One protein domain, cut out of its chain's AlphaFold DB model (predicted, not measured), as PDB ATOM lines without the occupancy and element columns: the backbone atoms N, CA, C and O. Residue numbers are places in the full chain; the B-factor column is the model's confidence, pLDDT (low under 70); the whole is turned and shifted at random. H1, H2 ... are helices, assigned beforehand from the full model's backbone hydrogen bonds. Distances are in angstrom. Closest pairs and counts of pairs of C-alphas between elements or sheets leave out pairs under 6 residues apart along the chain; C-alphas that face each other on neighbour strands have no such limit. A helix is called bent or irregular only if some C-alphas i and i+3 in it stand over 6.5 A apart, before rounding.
ATOM      1  N   TYR A   2     -52.198  37.375  -7.910       67.62
ATOM      2  CA  TYR A   2     -52.305  37.802  -9.316       67.62
ATOM      3  C   TYR A   2     -51.047  38.501  -9.848       67.62
ATOM      4  O   TYR A   2     -50.624  38.184 -10.948       67.62
ATOM      5  N   LEU A   3     -50.392  39.344  -9.036       65.94
ATOM      6  CA  LEU A   3     -49.166  40.051  -9.427       65.94
ATOM      7  C   LEU A   3     -48.000  39.097  -9.764       65.94
ATOM      8  O   LEU A   3     -47.363  39.237 -10.803       65.94
ATOM      9  N   ILE A   4     -47.755  38.085  -8.921       68.50
ATOM     10  CA  ILE A   4     -46.699  37.083  -9.155       68.50
ATOM     11  C   ILE A   4     -47.008  36.280 -10.419       68.50
ATOM     12  O   ILE A   4     -46.117  36.067 -11.234       68.50
ATOM     13  N   LEU A   5     -48.266  35.868 -10.607       71.25
ATOM     14  CA  LEU A   5     -48.687  35.121 -11.793       71.25
ATOM     15  C   LEU A   5     -48.546  35.957 -13.072       71.25
ATOM     16  O   LEU A   5     -48.090  35.434 -14.086       71.25
ATOM     17  N   THR A   6     -48.865  37.253 -13.025       73.12
ATOM     18  CA  THR A   6     -48.662  38.159 -14.165       73.12
ATOM     19  C   THR A   6     -47.186  38.383 -14.467       73.12
ATOM     20  O   THR A   6     -46.812  38.349 -15.636       73.12
ATOM     21  N   PHE A   7     -46.338  38.551 -13.444       72.94
ATOM     22  CA  PHE A   7     -44.895  38.686 -13.644       72.94
ATOM     23  C   PHE A   7     -44.304  37.399 -14.208       72.94
ATOM     24  O   PHE A   7     -43.711  37.452 -15.274       72.94
ATOM     25  N   ALA A   8     -44.556  36.244 -13.587       74.44
ATOM     26  CA  ALA A   8     -44.077  34.949 -14.069       74.44
ATOM     27  C   ALA A   8     -44.547  34.647 -15.503       74.44
ATOM     28  O   ALA A   8     -43.755  34.189 -16.327       74.44
ATOM     29  N   GLY A   9     -45.809  34.951 -15.825       78.19
ATOM     30  CA  GLY A   9     -46.342  34.829 -17.181       78.19
ATOM     31  C   GLY A   9     -45.605  35.723 -18.183       78.19
ATOM     32  O   GLY A   9     -45.200  35.246 -19.242       78.19
ATOM     33  N   LEU A  10     -45.357  36.989 -17.834       79.75
ATOM     34  CA  LEU A  10     -44.565  37.912 -18.653       79.75
ATOM     35  C   LEU A  10     -43.122  37.426 -18.840       79.75
ATOM     36  O   LEU A  10     -42.607  37.500 -19.954       79.75
ATOM     37  N   THR A  11     -42.485  36.878 -17.801       76.19
ATOM     38  CA  THR A  11     -41.121  36.335 -17.891       76.19
ATOM     39  C   THR A  11     -41.058  35.155 -18.858       76.19
ATOM     40  O   THR A  11     -40.155  35.099 -19.691       76.19
ATOM     41  N   ILE A  12     -42.035  34.243 -18.803       80.88
ATOM     42  CA  ILE A  12     -42.125  33.098 -19.721       80.88
ATOM     43  C   ILE A  12     -42.341  33.581 -21.160       80.88
ATOM     44  O   ILE A  12     -41.642  33.124 -22.061       80.88
ATOM     45  N   ILE A  13     -43.256  34.531 -21.383       81.06
ATOM     46  CA  ILE A  13     -43.526  35.090 -22.717       81.06
ATOM     47  C   ILE A  13     -42.268  35.752 -23.292       81.06
ATOM     48  O   ILE A  13     -41.901  35.479 -24.432       81.06
ATOM     49  N   LEU A  14     -41.571  36.579 -22.506       76.25
ATOM     50  CA  LEU A  14     -40.338  37.241 -22.941       76.25
ATOM     51  C   LEU A  14     -39.218  36.238 -23.238       76.25
ATOM     52  O   LEU A  14     -38.515  36.394 -24.236       76.25
ATOM     53  N   PHE A  15     -39.084  35.190 -22.423       77.94
ATOM     54  CA  PHE A  15     -38.100  34.132 -22.641       77.94
ATOM     55  C   PHE A  15     -38.383  33.348 -23.931       77.94
ATOM     56  O   PHE A  15     -37.483  33.155 -24.748       77.94
ATOM     57  N   VAL A  16     -39.641  32.965 -24.174       79.44
ATOM     58  CA  VAL A  16     -40.059  32.283 -25.412       79.44
ATOM     59  C   VAL A  16     -39.847  33.181 -26.636       79.44
ATOM     60  O   VAL A  16     -39.297  32.726 -27.638       79.44
ATOM     61  N   CYS A  17     -40.208  34.464 -26.556       74.25
ATOM     62  CA  CYS A  17     -39.956  35.436 -27.622       74.25
ATOM     63  C   CYS A  17     -38.459  35.581 -27.938       74.25
ATOM     64  O   CYS A  17     -38.090  35.639 -29.112       74.25
ATOM     65  N   ALA A  18     -37.598  35.586 -26.914       70.38
ATOM     66  CA  ALA A  18     -36.149  35.638 -27.090       70.38
ATOM     67  C   ALA A  18     -35.610  34.382 -27.798       70.38
ATOM     68  O   ALA A  18     -34.823  34.510 -28.735       70.38
ATOM     69  N   LEU A  19     -36.078  33.182 -27.424       71.81
ATOM     70  CA  LEU A  19     -35.694  31.922 -28.081       71.81
ATOM     71  C   LEU A  19     -36.141  31.854 -29.550       71.81
ATOM     72  O   LEU A  19     -35.424  31.317 -30.394       71.81
ATOM     73  N   ILE A  20     -37.323  32.393 -29.869       72.69
ATOM     74  CA  ILE A  20     -37.830  32.441 -31.246       72.69
ATOM     75  C   ILE A  20     -37.011  33.432 -32.081       72.69
ATOM     76  O   ILE A  20     -36.602  33.091 -33.189       72.69
ATOM     77  N   GLN A  21     -36.718  34.633 -31.568       66.88
ATOM     78  CA  GLN A  21     -35.916  35.626 -32.296       66.88
ATOM     79  C   GLN A  21     -34.506  35.133 -32.619       66.88
ATOM     80  O   GLN A  21     -33.997  35.418 -33.702       66.88
ATOM     81  N   ASP A  22     -33.911  34.347 -31.725       63.72
ATOM     82  CA  ASP A  22     -32.576  33.780 -31.903       63.72
ATOM     83  C   ASP A  22     -32.465  32.869 -33.135       63.72
ATOM     84  O   ASP A  22     -31.428  32.808 -33.798       63.72
ATOM     85  N   LYS A  23     -33.568  32.199 -33.497       65.00
ATOM     86  CA  LYS A  23     -33.658  31.406 -34.730       65.00
ATOM     87  C   LYS A  23     -33.761  32.259 -35.994       65.00
ATOM     88  O   LYS A  23     -33.353  31.788 -37.054       65.00
ATOM     89  N   PHE A  24     -34.311  33.470 -35.908       62.50
ATOM     90  CA  PHE A  24     -34.674  34.273 -37.081       62.50
ATOM     91  C   PHE A  24     -33.767  35.481 -37.335       62.50
ATOM     92  O   PHE A  24     -33.750  35.969 -38.463       62.50
ATOM     93  N   ASN A  25     -33.009  35.979 -36.350       56.25
ATOM     94  CA  ASN A  25     -32.303  37.253 -36.506       56.25
ATOM     95  C   ASN A  25     -30.904  37.247 -35.860       56.25
ATOM     96  O   ASN A  25     -30.742  37.527 -34.676       56.25
ATOM     97  N   LYS A  26     -29.864  36.971 -36.661       56.94
ATOM     98  CA  LYS A  26     -28.443  36.906 -36.242       56.94
ATOM     99  C   LYS A  26     -27.776  38.273 -35.977       56.94
ATOM    100  O   LYS A  26     -26.552  38.354 -35.951       56.94
ATOM    101  N   TRP A  27     -28.529  39.363 -35.818       53.91
ATOM    102  CA  TRP A  27     -27.961  40.719 -35.817       53.91
ATOM    103  C   TRP A  27     -28.427  41.560 -34.624       53.91
ATOM    104  O   TRP A  27     -29.579  41.984 -34.593       53.91
ATOM    105  N   TYR A  28     -27.508  41.799 -33.674       55.22
ATOM    106  CA  TYR A  28     -27.430  42.830 -32.609       55.22
ATOM    107  C   TYR A  28     -28.639  43.113 -31.681       55.22
ATOM    108  O   TYR A  28     -28.437  43.533 -30.545       55.22
ATOM    109  N   ARG A  29     -29.892  42.886 -32.090       57.34
ATOM    110  CA  ARG A  29     -31.098  43.128 -31.276       57.34
ATOM    111  C   ARG A  29     -31.416  41.987 -30.304       57.34
ATOM    112  O   ARG A  29     -32.110  42.227 -29.320       57.34
ATOM    113  N   GLY A  30     -30.894  40.782 -30.550       63.97
ATOM    114  CA  GLY A  30     -31.103  39.617 -29.682       63.97
ATOM    115  C   GLY A  30     -30.471  39.776 -28.295       63.97
ATOM    116  O   GLY A  30     -31.093  39.431 -27.293       63.97
ATOM    117  N   ASP A  31     -29.280  40.375 -28.210       72.19
ATOM    118  CA  ASP A  31     -28.539  40.467 -26.943       72.19
ATOM    119  C   ASP A  31     -29.154  41.468 -25.956       72.19
ATOM    120  O   ASP A  31     -29.232  41.186 -24.761       72.19
ATOM    121  N   ALA A  32     -29.695  42.588 -26.447       73.56
ATOM    122  CA  ALA A  32     -30.429  43.533 -25.606       73.56
ATOM    123  C   ALA A  32     -31.717  42.911 -25.035       73.56
ATOM    124  O   ALA A  32     -32.011  43.071 -23.851       73.56
ATOM    125  N   PHE A  33     -32.471  42.159 -25.845       76.00
ATOM    126  CA  PHE A  33     -33.682  41.469 -25.386       76.00
ATOM    127  C   PHE A  33     -33.380  40.376 -24.355       76.00
ATOM    128  O   PHE A  33     -34.090  40.261 -23.357       76.00
ATOM    129  N   ARG A  34     -32.303  39.608 -24.557       75.44
ATOM    130  CA  ARG A  34     -31.836  38.609 -23.584       75.44
ATOM    131  C   ARG A  34     -31.455  39.254 -22.252       75.44
ATOM    132  O   ARG A  34     -31.860  38.749 -21.209       75.44
ATOM    133  N   LEU A  35     -30.740  40.383 -22.279       81.31
ATOM    134  CA  LEU A  35     -30.381  41.126 -21.068       81.31
ATOM    135  C   LEU A  35     -31.626  41.562 -20.281       81.31
ATOM    136  O   LEU A  35     -31.698  41.329 -19.075       81.31
ATOM    137  N   TRP A  36     -32.636  42.122 -20.956       80.38
ATOM    138  CA  TRP A  36     -33.911  42.472 -20.318       80.38
ATOM    139  C   TRP A  36     -34.639  41.252 -19.746       80.38
ATOM    140  O   TRP A  36     -35.178  41.330 -18.643       80.38
ATOM    141  N   GLY A  37     -34.606  40.118 -20.450       82.38
ATOM    142  CA  GLY A  37     -35.133  38.848 -19.950       82.38
ATOM    143  C   GLY A  37     -34.463  38.411 -18.644       82.38
ATOM    144  O   GLY A  37     -35.157  38.066 -17.688       82.38
ATOM    145  N   TYR A  38     -33.132  38.493 -18.563       83.12
ATOM    146  CA  TYR A  38     -32.389  38.161 -17.343       83.12
ATOM    147  C   TYR A  38     -32.677  39.122 -16.188       83.12
ATOM    148  O   TYR A  38     -32.857  38.665 -15.061       83.12
ATOM    149  N   ILE A  39     -32.782  40.428 -16.452       86.50
ATOM    150  CA  ILE A  39     -33.149  41.421 -15.430       86.50
ATOM    151  C   ILE A  39     -34.538  41.108 -14.862       86.50
ATOM    152  O   ILE A  39     -34.727  41.089 -13.646       86.50
ATOM    153  N   LEU A  40     -35.511  40.818 -15.726       84.44
ATOM    154  CA  LEU A  40     -36.885  40.552 -15.304       84.44
ATOM    155  C   LEU A  40     -36.998  39.226 -14.536       84.44
ATOM    156  O   LEU A  40     -37.723  39.141 -13.541       84.44
ATOM    157  N   LEU A  41     -36.225  38.215 -14.937       84.38
ATOM    158  CA  LEU A  41     -36.104  36.951 -14.214       84.38
ATOM    159  C   LEU A  41     -35.458  37.142 -12.837       84.38
ATOM    160  O   LEU A  41     -35.962  36.603 -11.854       84.38
ATOM    161  N   PHE A  42     -34.407  37.960 -12.746       86.25
ATOM    162  CA  PHE A  42     -33.772  38.310 -11.478       86.25
ATOM    163  C   PHE A  42     -34.748  39.021 -10.531       86.25
ATOM    164  O   PHE A  42     -34.906  38.595  -9.389       86.25
ATOM    165  N   ILE A  43     -35.473  40.039 -11.012       85.88
ATOM    166  CA  ILE A  43     -36.495  40.745 -10.219       85.88
ATOM    167  C   ILE A  43     -37.567  39.766  -9.725       85.88
ATOM    168  O   ILE A  43     -37.947  39.797  -8.555       85.88
ATOM    169  N   THR A  44     -38.025  38.862 -10.595       83.50
ATOM    170  CA  THR A  44     -39.037  37.859 -10.241       83.50
ATOM    171  C   THR A  44     -38.526  36.913  -9.153       83.50
ATOM    172  O   THR A  44     -39.229  36.672  -8.172       83.50
ATOM    173  N   ALA A  45     -37.291  36.416  -9.278       84.69
ATOM    174  CA  ALA A  45     -36.670  35.551  -8.279       84.69
ATOM    175  C   ALA A  45     -36.526  36.257  -6.921       84.69
ATOM    176  O   ALA A  45     -36.882  35.691  -5.888       84.69
ATOM    177  N   VAL A  46     -36.082  37.520  -6.925       88.62
ATOM    178  CA  VAL A  46     -35.980  38.345  -5.714       88.62
ATOM    179  C   VAL A  46     -37.350  38.531  -5.059       88.62
ATOM    180  O   VAL A  46     -37.474  38.347  -3.851       88.62
ATOM    181  N   MET A  47     -38.401  38.827  -5.832       85.69
ATOM    182  CA  MET A  47     -39.754  38.963  -5.284       85.69
ATOM    183  C   MET A  47     -40.272  37.657  -4.673       85.69
ATOM    184  O   MET A  47     -40.832  37.688  -3.578       85.69
ATOM    185  N   ILE A  48     -40.050  36.513  -5.329       85.62
ATOM    186  CA  ILE A  48     -40.461  35.193  -4.820       85.62
ATOM    187  C   ILE A  48     -39.822  34.889  -3.460       85.62
ATOM    188  O   ILE A  48     -40.465  34.254  -2.628       85.62
ATOM    189  N   ILE A  49     -38.594  35.356  -3.215       87.56
ATOM    190  CA  ILE A  49     -37.881  35.148  -1.947       87.56
ATOM    191  C   ILE A  49     -38.277  36.198  -0.897       87.56
ATOM    192  O   ILE A  49     -38.521  35.850   0.256       87.56
ATOM    193  N   LEU A  50     -38.369  37.477  -1.267       88.19
ATOM    194  CA  LEU A  50     -38.642  38.555  -0.310       88.19
ATOM    195  C   LEU A  50     -40.062  38.506   0.252       88.19
ATOM    196  O   LEU A  50     -40.251  38.744   1.440       88.19
ATOM    197  N   ILE A  51     -41.058  38.173  -0.568       87.75
ATOM    198  CA  ILE A  51     -42.462  38.118  -0.138       87.75
ATOM    199  C   ILE A  51     -42.671  37.180   1.068       87.75
ATOM    200  O   ILE A  51     -43.199  37.647   2.080       87.75
ATOM    201  N   PRO A  52     -42.275  35.891   1.030       87.75
ATOM    202  CA  PRO A  52     -42.452  35.002   2.176       87.75
ATOM    203  C   PRO A  52     -41.635  35.448   3.391       87.75
ATOM    204  O   PRO A  52     -42.120  35.301   4.509       87.75
ATOM    205  N   ILE A  53     -40.451  36.042   3.197       90.75
ATOM    206  CA  ILE A  53     -39.646  36.594   4.296       90.75
ATOM    207  C   ILE A  53     -40.399  37.736   4.990       90.75
ATOM    208  O   ILE A  53     -40.589  37.692   6.204       90.75
ATOM    209  N   CYS A  54     -40.881  38.727   4.236       89.25
ATOM    210  CA  CYS A  54     -41.658  39.841   4.783       89.25
ATOM    211  C   CYS A  54     -42.907  39.346   5.522       89.25
ATOM    212  O   CYS A  54     -43.177  39.785   6.641       89.25
ATOM    213  N   ARG A  55     -43.621  38.369   4.949       88.38
ATOM    214  CA  ARG A  55     -44.799  37.774   5.591       88.38
ATOM    215  C   ARG A  55     -44.455  37.024   6.872       88.38
ATOM    216  O   ARG A  55     -45.187  37.157   7.845       88.38
ATOM    217  N   TYR A  56     -43.347  36.287   6.900       90.62
ATOM    218  CA  TYR A  56     -42.876  35.605   8.104       90.62
ATOM    219  C   TYR A  56     -42.574  36.602   9.232       90.62
ATOM    220  O   TYR A  56     -43.055  36.430  10.351       90.62
ATOM    221  N   TYR A  57     -41.851  37.686   8.933       90.25
ATOM    222  CA  TYR A  57     -41.587  38.748   9.909       90.25
ATOM    223  C   TYR A  57     -42.870  39.444  10.377       90.25
ATOM    224  O   TYR A  57     -43.041  39.674  11.573       90.25
ATOM    225  N   SER A  58     -43.788  39.749   9.456       89.81
ATOM    226  CA  SER A  58     -45.080  40.360   9.780       89.81
ATOM    227  C   SER A  58     -45.903  39.463  10.709       89.81
ATOM    228  O   SER A  58     -46.371  39.942  11.738       89.81
ATOM    229  N   ALA A  59     -46.008  38.166  10.410       90.75
ATOM    230  CA  ALA A  59     -46.707  37.200  11.253       90.75
ATOM    231  C   ALA A  59     -46.070  37.083  12.648       90.75
ATOM    232  O   ALA A  59     -46.775  37.109  13.655       90.75
ATOM    233  N   GLY A  60     -44.735  37.036  12.727       92.06
ATOM    234  CA  GLY A  60     -44.021  37.037  14.006       92.06
ATOM    235  C   GLY A  60     -44.329  38.276  14.854       92.06
ATOM    236  O   GLY A  60     -44.641  38.155  16.038       92.06
ATOM    237  N   ARG A  61     -44.330  39.467  14.238       92.00
ATOM    238  CA  ARG A  61     -44.656  40.726  14.930       92.00
ATOM    239  C   ARG A  61     -46.114  40.801  15.380       92.00
ATOM    240  O   ARG A  61     -46.376  41.367  16.432       92.00
ATOM    241  N   ILE A  62     -47.052  40.192  14.653       92.62
ATOM    242  CA  ILE A  62     -48.459  40.082  15.083       92.62
ATOM    243  C   ILE A  62     -48.584  39.251  16.360       92.62
ATOM    244  O   ILE A  62     -49.302  39.638  17.281       92.62
ATOM    245  N   VAL A  63     -47.887  38.114  16.433       93.69
ATOM    246  CA  VAL A  63     -47.885  37.263  17.635       93.69
ATOM    247  C   VAL A  63     -47.270  38.008  18.818       93.69
ATOM    248  O   VAL A  63     -47.828  37.987  19.917       93.69
ATOM    249  N   GLU A  64     -46.156  38.705  18.588       92.25
ATOM    250  CA  GLU A  64     -45.518  39.538  19.605       92.25
ATOM    251  C   GLU A  64     -46.468  40.638  20.101       92.25
ATOM    252  O   GLU A  64     -46.668  40.768  21.307       92.25
ATOM    253  N   TYR A  65     -47.127  41.354  19.184       93.56
ATOM    254  CA  TYR A  65     -48.098  42.404  19.499       93.56
ATOM    255  C   TYR A  65     -49.237  41.886  20.383       93.56
ATOM    256  O   TYR A  65     -49.509  42.454  21.438       93.56
ATOM    257  N   LYS A  66     -49.864  40.762  20.009       92.44
ATOM    258  CA  LYS A  66     -50.941  40.141  20.802       92.44
ATOM    259  C   LYS A  66     -50.469  39.731  22.197       92.44
ATOM    260  O   LYS A  66     -51.191  39.896  23.177       92.44
ATOM    261  N   THR A  67     -49.252  39.201  22.291       92.44
ATOM    262  CA  THR A  67     -48.667  38.773  23.569       92.44
ATOM    263  C   THR A  67     -48.378  39.973  24.473       92.44
ATOM    264  O   THR A  67     -48.685  39.940  25.667       92.44
ATOM    265  N   ARG A  68     -47.838  41.061  23.909       91.44
ATOM    266  CA  ARG A  68     -47.618  42.321  24.630       91.44
ATOM    267  C   ARG A  68     -48.928  42.947  25.081       91.44
ATOM    268  O   ARG A  68     -49.032  43.300  26.249       91.44
ATOM    269  N   GLN A  69     -49.941  43.002  24.215       92.38
ATOM    270  CA  GLN A  69     -51.275  43.495  24.560       92.38
ATOM    271  C   GLN A  69     -51.845  42.763  25.785       92.38
ATOM    272  O   GLN A  69     -52.209  43.406  26.767       92.38
ATOM    273  N   ALA A  70     -51.823  41.426  25.781       89.62
ATOM    274  CA  ALA A  70     -52.280  40.626  26.919       89.62
ATOM    275  C   ALA A  70     -51.462  40.892  28.201       89.62
ATOM    276  O   ALA A  70     -52.013  40.966  29.301       89.62
ATOM    277  N   THR A  71     -50.144  41.072  28.065       88.94
ATOM    278  CA  THR A  71     -49.247  41.370  29.196       88.94
ATOM    279  C   THR A  71     -49.531  42.752  29.790       88.94
ATOM    280  O   THR A  71     -49.606  42.895  31.009       88.94
ATOM    281  N   ILE A  72     -49.744  43.762  28.945       88.62
ATOM    282  CA  ILE A  72     -50.075  45.134  29.348       88.62
ATOM    283  C   ILE A  72     -51.418  45.165  30.082       88.62
ATOM    284  O   ILE A  72     -51.528  45.769  31.150       88.62
ATOM    285  N   GLU A  73     -52.433  44.468  29.565       87.25
ATOM    286  CA  GLU A  73     -53.739  44.343  30.223       87.25
ATOM    287  C   GLU A  73     -53.639  43.696  31.611       87.25
ATOM    288  O   GLU A  73     -54.345  44.098  32.543       87.25
ATOM    289  N   GLN A  74     -52.744  42.719  31.779       85.06
ATOM    290  CA  GLN A  74     -52.471  42.110  33.077       85.06
ATOM    291  C   GLN A  74     -51.731  43.079  34.012       85.06
ATOM    292  O   GLN A  74     -52.122  43.216  35.172       85.06
ATOM    293  N   GLN A  75     -50.707  43.782  33.520       83.38
ATOM    294  CA  GLN A  75     -49.917  44.715  34.328       83.38
ATOM    295  C   GLN A  75     -50.705  45.941  34.793       83.38
ATOM    296  O   GLN A  75     -50.448  46.468  35.875       83.38
ATOM    297  N   ARG A  76     -51.722  46.371  34.047       80.19
ATOM    298  CA  ARG A  76     -52.626  47.451  34.479       80.19
ATOM    299  C   ARG A  76     -53.428  47.122  35.733       80.19
ATOM    300  O   ARG A  76     -53.879  48.033  36.418       80.19
ATOM    301  N   LYS A  77     -53.609  45.835  36.044       80.06
ATOM    302  CA  LYS A  77     -54.264  45.382  37.282       80.06
ATOM    303  C   LYS A  77     -53.315  45.393  38.482       80.06
ATOM    304  O   LYS A  77     -53.775  45.293  39.616       80.06
ATOM    305  N   SER A  78     -52.009  45.506  38.246       79.19
ATOM    306  CA  SER A  78     -50.990  45.668  39.285       79.19
ATOM    307  C   SER A  78     -50.684  47.142  39.547       79.19
ATOM    308  O   SER A  78     -50.777  47.992  38.665       79.19
ATOM    309  N   ASN A  79     -50.303  47.447  40.786       81.50
ATOM    310  CA  ASN A  79     -49.973  48.802  41.216       81.50
ATOM    311  C   ASN A  79     -48.538  49.149  40.772       81.50
ATOM    312  O   ASN A  79     -47.595  49.033  41.552       81.50
ATOM    313  N   ILE A  80     -48.372  49.481  39.489       85.62
ATOM    314  CA  ILE A  80     -47.076  49.847  38.896       85.62
ATOM    315  C   ILE A  80     -46.660  51.269  39.285       85.62
ATOM    316  O   ILE A  80     -47.506  52.151  39.483       85.62
ATOM    317  N   SER A  81     -45.351  51.497  39.365       89.19
ATOM    318  CA  SER A  81     -44.789  52.819  39.641       89.19
ATOM    319  C   SER A  81     -45.043  53.804  38.491       89.19
ATOM    320  O   SER A  81     -45.347  53.425  37.358       89.19
ATOM    321  N   GLU A  82     -44.914  55.101  38.773       86.06
ATOM    322  CA  GLU A  82     -45.115  56.153  37.769       86.06
ATOM    323  C   GLU A  82     -44.089  56.070  36.628       86.06
ATOM    324  O   GLU A  82     -44.448  56.227  35.463       86.06
ATOM    325  N   LEU A  83     -42.833  55.734  36.941       89.75
ATOM    326  CA  LEU A  83     -41.780  55.562  35.939       89.75
ATOM    327  C   LEU A  83     -42.068  54.374  35.008       89.75
ATOM    328  O   LEU A  83     -41.969  54.512  33.791       89.75
ATOM    329  N   GLU A  84     -42.480  53.232  35.567       86.81
ATOM    330  CA  GLU A  84     -42.876  52.055  34.779       86.81
ATOM    331  C   GLU A  84     -44.082  52.359  33.889       86.81
ATOM    332  O   GLU A  84     -44.132  51.920  32.743       86.81
ATOM    333  N   ARG A  85     -45.030  53.169  34.371       86.50
ATOM    334  CA  ARG A  85     -46.186  53.598  33.578       86.50
ATOM    335  C   ARG A  85     -45.778  54.440  32.368       86.50
ATOM    336  O   ARG A  85     -46.366  54.280  31.296       86.50
ATOM    337  N   VAL A  86     -44.800  55.332  32.524       90.19
ATOM    338  CA  VAL A  86     -44.293  56.156  31.416       90.19
ATOM    339  C   VAL A  86     -43.607  55.289  30.362       90.19
ATOM    340  O   VAL A  86     -43.910  55.441  29.177       90.19
ATOM    341  N   GLU A  87     -42.745  54.351  30.767       90.38
ATOM    342  CA  GLU A  87     -42.074  53.456  29.812       90.38
ATOM    343  C   GLU A  87     -43.088  52.554  29.092       90.38
ATOM    344  O   GLU A  87     -43.081  52.478  27.865       90.38
ATOM    345  N   LEU A  88     -44.054  51.993  29.826       90.19
ATOM    346  CA  LEU A  88     -45.143  51.201  29.250       90.19
ATOM    347  C   LEU A  88     -45.948  51.999  28.213       90.19
ATOM    348  O   LEU A  88     -46.291  51.494  27.148       90.19
ATOM    349  N   THR A  89     -46.231  53.273  28.500       90.44
ATOM    350  CA  THR A  89     -46.953  54.160  27.573       90.44
ATOM    351  C   THR A  89     -46.160  54.386  26.288       90.44
ATOM    352  O   THR A  89     -46.725  54.401  25.194       90.44
ATOM    353  N   LYS A  90     -44.839  54.540  26.392       92.75
ATOM    354  CA  LYS A  90     -43.955  54.708  25.236       92.75
ATOM    355  C   LYS A  90     -43.905  53.447  24.372       92.75
ATOM    356  O   LYS A  90     -43.954  53.560  23.148       92.75
ATOM    357  N   GLU A  91     -43.857  52.267  24.988       91.38
ATOM    358  CA  GLU A  91     -43.944  50.988  24.273       91.38
ATOM    359  C   GLU A  91     -45.283  50.839  23.540       91.38
ATOM    360  O   GLU A  91     -45.291  50.548  22.343       91.38
ATOM    361  N   ILE A  92     -46.400  51.152  24.209       92.88
ATOM    362  CA  ILE A  92     -47.747  51.159  23.613       92.88
ATOM    363  C   ILE A  92     -47.809  52.073  22.383       92.88
ATOM    364  O   ILE A  92     -48.327  51.678  21.337       92.88
ATOM    365  N   LEU A  93     -47.261  53.289  22.475       94.38
ATOM    366  CA  LEU A  93     -47.217  54.222  21.346       94.38
ATOM    367  C   LEU A  93     -46.395  53.668  20.176       94.38
ATOM    368  O   LEU A  93     -46.806  53.815  19.023       94.38
ATOM    369  N   GLY A  94     -45.263  53.018  20.457       94.31
ATOM    370  CA  GLY A  94     -44.433  52.376  19.438       94.31
ATOM    371  C   GLY A  94     -45.162  51.238  18.723       94.31
ATOM    372  O   GLY A  94     -45.169  51.180  17.490       94.31
ATOM    373  N   ASP A  95     -45.833  50.377  19.482       94.06
ATOM    374  CA  ASP A  95     -46.579  49.241  18.942       94.06
ATOM    375  C   ASP A  95     -47.813  49.709  18.142       94.06
ATOM    376  O   ASP A  95     -48.092  49.187  17.059       94.06
ATOM    377  N   ASN A  96     -48.503  50.759  18.593       94.12
ATOM    378  CA  ASN A  96     -49.615  51.368  17.857       94.12
ATOM    379  C   ASN A  96     -49.161  52.085  16.576       94.12
ATOM    380  O   ASN A  96     -49.859  52.028  15.559       94.12
ATOM    381  N   ALA A  97     -47.989  52.727  16.584       95.00
ATOM    382  CA  ALA A  97     -47.407  53.326  15.387       95.00
ATOM    383  C   ALA A  97     -47.062  52.257  14.339       95.00
ATOM    384  O   ALA A  97     -47.401  52.416  13.163       95.00
ATOM    385  N   TRP A  98     -46.456  51.144  14.770       94.12
ATOM    386  CA  TRP A  98     -46.212  49.986  13.907       94.12
ATOM    387  C   TRP A  98     -47.519  49.432  13.324       94.12
ATOM    388  O   TRP A  98     -47.616  49.262  12.107       94.12
ATOM    389  N   LEU A  99     -48.542  49.219  14.163       94.62
ATOM    390  CA  LEU A  99     -49.842  48.712  13.720       94.62
ATOM    391  C   LEU A  99     -50.470  49.627  12.659       94.62
ATOM    392  O   LEU A  99     -50.948  49.147  11.632       94.62
ATOM    393  N   SER A 100     -50.451  50.941  12.890       93.81
ATOM    394  CA  SER A 100     -50.975  51.935  11.948       93.81
ATOM    395  C   SER A 100     -50.251  51.880  10.599       93.81
ATOM    396  O   SER A 100     -50.899  51.805   9.553       93.81
ATOM    397  N   GLY A 101     -48.914  51.821  10.619       92.00
ATOM    398  CA  GLY A 101     -48.102  51.687   9.409       92.00
ATOM    399  C   GLY A 101     -48.432  50.417   8.624       92.00
ATOM    400  O   GLY A 101     -48.718  50.478   7.430       92.00
ATOM    401  N   CYS A 102     -48.499  49.266   9.297       91.25
ATOM    402  CA  CYS A 102     -48.842  48.014   8.627       91.25
ATOM    403  C   CYS A 102     -50.285  48.000   8.098       91.25
ATOM    404  O   CYS A 102     -50.523  47.469   7.016       91.25
ATOM    405  N   LYS A 103     -51.256  48.605   8.799       92.88
ATOM    406  CA  LYS A 103     -52.629  48.739   8.276       92.88
ATOM    407  C   LYS A 103     -52.679  49.604   7.018       92.88
ATOM    408  O   LYS A 103     -53.393  49.247   6.078       92.88
ATOM    409  N   TYR A 104     -51.920  50.698   6.979       91.81
ATOM    410  CA  TYR A 104     -51.790  51.531   5.784       91.81
ATOM    411  C   TYR A 104     -51.205  50.730   4.613       91.81
ATOM    412  O   TYR A 104     -51.810  50.684   3.540       91.81
ATOM    413  N   ASP A 105     -50.104  50.015   4.833       88.50
ATOM    414  CA  ASP A 105     -49.452  49.238   3.779       88.50
ATOM    415  C   ASP A 105     -50.326  48.081   3.273       88.50
ATOM    416  O   ASP A 105     -50.456  47.890   2.064       88.50
ATOM    417  N   VAL A 106     -51.000  47.347   4.167       89.75
ATOM    418  CA  VAL A 106     -51.930  46.269   3.780       89.75
ATOM    419  C   VAL A 106     -53.129  46.814   2.997       89.75
ATOM    420  O   VAL A 106     -53.646  46.134   2.108       89.75
ATOM    421  N   SER A 107     -53.583  48.034   3.298       86.94
ATOM    422  CA  SER A 107     -54.676  48.674   2.553       86.94
ATOM    423  C   SER A 107     -54.283  49.045   1.116       86.94
ATOM    424  O   SER A 107     -55.145  49.158   0.238       86.94
ATOM    425  N   ASN A 108     -52.982  49.177   0.840       87.19
ATOM    426  CA  ASN A 108     -52.462  49.437  -0.490       87.19
ATOM    427  C   ASN A 108     -52.273  48.124  -1.272       87.19
ATOM    428  O   ASN A 108     -51.441  47.287  -0.933       87.19
ATOM    429  N   LYS A 109     -52.991  47.973  -2.394       81.19
ATOM    430  CA  LYS A 109     -52.970  46.769  -3.254       81.19
ATOM    431  C   LYS A 109     -51.585  46.355  -3.772       81.19
ATOM    432  O   LYS A 109     -51.432  45.224  -4.219       81.19
ATOM    433  N   TRP A 110     -50.610  47.260  -3.785       79.81
ATOM    434  CA  TRP A 110     -49.245  46.953  -4.221       79.81
ATOM    435  C   TRP A 110     -48.387  46.362  -3.100       79.81
ATOM    436  O   TRP A 110     -47.480  45.580  -3.378       79.81
ATOM    437  N   PHE A 111     -48.690  46.709  -1.848       80.62
ATOM    438  CA  PHE A 111     -47.936  46.277  -0.674       80.62
ATOM    439  C   PHE A 111     -48.641  45.163   0.113       80.62
ATOM    440  O   PHE A 111     -47.972  44.439   0.848       80.62
ATOM    441  N   ASP A 112     -49.943  44.934  -0.113       84.31
ATOM    442  CA  ASP A 112     -50.762  43.912   0.568       84.31
ATOM    443  C   ASP A 112     -50.189  42.487   0.513       84.31
ATOM    444  O   ASP A 112     -50.487  41.647   1.358       84.31
ATOM    445  N   ILE A 113     -49.363  42.213  -0.490       85.19
ATOM    446  CA  ILE A 113     -48.713  40.932  -0.732       85.19
ATOM    447  C   ILE A 113     -47.565  40.649   0.245       85.19
ATOM    448  O   ILE A 113     -47.280  39.479   0.509       85.19
ATOM    449  N   TYR A 114     -46.923  41.687   0.781       84.69
ATOM    450  CA  TYR A 114     -45.765  41.562   1.673       84.69
ATOM    451  C   TYR A 114     -46.147  41.424   3.149       84.69
ATOM    452  O   TYR A 114     -45.326  40.977   3.948       84.69
ATOM    453  N   TYR A 115     -47.380  41.770   3.506       86.12
ATOM    454  CA  TYR A 115     -47.850  41.825   4.887       86.12
ATOM    455  C   TYR A 115     -48.957  40.804   5.147       86.12
ATOM    456  O   TYR A 115     -49.667  40.380   4.232       86.12
ATOM    457  N   ASP A 116     -49.113  40.389   6.405       87.06
ATOM    458  CA  ASP A 116     -50.241  39.539   6.773       87.06
ATOM    459  C   ASP A 116     -51.540  40.353   6.876       87.06
ATOM    460  O   ASP A 116     -51.583  41.430   7.472       87.06
ATOM    461  N   LYS A 117     -52.631  39.823   6.315       87.88
ATOM    462  CA  LYS A 117     -53.947  40.478   6.357       87.88
ATOM    463  C   LYS A 117     -54.569  40.434   7.748       87.88
ATOM    464  O   LYS A 117     -55.451  41.240   8.031       87.88
ATOM    465  N   GLU A 118     -54.090  39.552   8.623       88.94
ATOM    466  CA  GLU A 118     -54.509  39.497  10.020       88.94
ATOM    467  C   GLU A 118     -54.264  40.822  10.762       88.94
ATOM    468  O   GLU A 118     -55.040  41.170  11.652       88.94
ATOM    469  N   VAL A 119     -53.272  41.619  10.340       89.25
ATOM    470  CA  VAL A 119     -53.000  42.956  10.900       89.25
ATOM    471  C   VAL A 119     -54.240  43.858  10.873       89.25
ATOM    472  O   VAL A 119     -54.445  44.655  11.788       89.25
ATOM    473  N   LEU A 120     -55.103  43.732   9.858       89.38
ATOM    474  CA  LEU A 120     -56.315  44.552   9.747       89.38
ATOM    475  C   LEU A 120     -57.294  44.319  10.907       89.38
ATOM    476  O   LEU A 120     -58.016  45.244  11.280       89.38
ATOM    477  N   ASN A 121     -57.281  43.118  11.493       91.75
ATOM    478  CA  ASN A 121     -58.175  42.720  12.581       91.75
ATOM    479  C   ASN A 121     -57.675  43.165  13.962       91.75
ATOM    480  O   ASN A 121     -58.454  43.177  14.913       91.75
ATOM    481  N   LEU A 122     -56.392  43.512  14.091       91.88
ATOM    482  CA  LEU A 122     -55.822  43.972  15.355       91.88
ATOM    483  C   LEU A 122     -56.366  45.355  15.717       91.88
ATOM    484  O   LEU A 122     -56.531  46.209  14.844       91.88
TER     485      LEU A 122
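What this domain is: This is residues 2 to 122 of the 126 residues of an uncharacterized protein of Clostridium beijerinckii (UniProt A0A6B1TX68). One very long helix, H2, makes the length of a rod, and the other parts fold back along it from its two ends: H1 lies side by side with its first part as a helical hairpin, and H3 comes back at a slant from its other end. The short helix H4 packs on the last part of H3, near H2. The printed part has 121 residues with four named helices, in the order H1, H2, H3, H4, and no named strand; the class is all helix. The whole is extended, with a radius of gyration of the C-alphas of 23.7 A and spans of 81 by 23 by 18 A.

Where its parts are: H2, residues 29 to 75, measures 68.3 A from C-alpha 29 at (-31.098, 43.128, -31.276) to C-alpha 75 at (-49.917, 44.715, 34.328). It is neither bent nor irregular, but only just: C-alphas 49 and 52 are 6.2 A apart. H1, residues 2 to 24, measures 33.1 A and begins with C-alpha 2 at (-52.305, 37.802, -9.316). H3, residues 82 to 107, measures 37.2 A. H4 is residues 117 to 121.

How they stand to each other: H2 touches H1 with residues 30 to 48 alone; the closest C-alphas, of Phe 15 and Gly 37, are 6.2 A apart. This hairpin has a shallow tilt of 14 degrees, opposite ways. H2 and H3 are close but not clearly touching, the closest C-alphas, of Tyr 65 and Asp 95, being 7.0 A apart. They run opposite ways at a steep tilt of 36 degrees, only just past shallow. H3 touches H4 with residues 99 to 106 alone, closest at the C-alphas of Lys 103 and Leu 120, 5.8 A. H1 is apart from H3 and H4. Every O i to N i+4 pair is within hydrogen-bond range in H3, against 17 of 19 in H1, 41 of 43 in H2 and 0 of 1 in H4, where 2 of 2 O i to N i+3 pairs are within range.

The domain as a whole: The C-alphas farthest apart, of Lys 26 and Asn 79, are 81.3 A apart. The printed part has no cut and no long link. Residues 23 to 28, of which 23 and 24 belong to H1, stand free. The model's pLDDT is under 70 at residues 2 to 4 and 21 to 30.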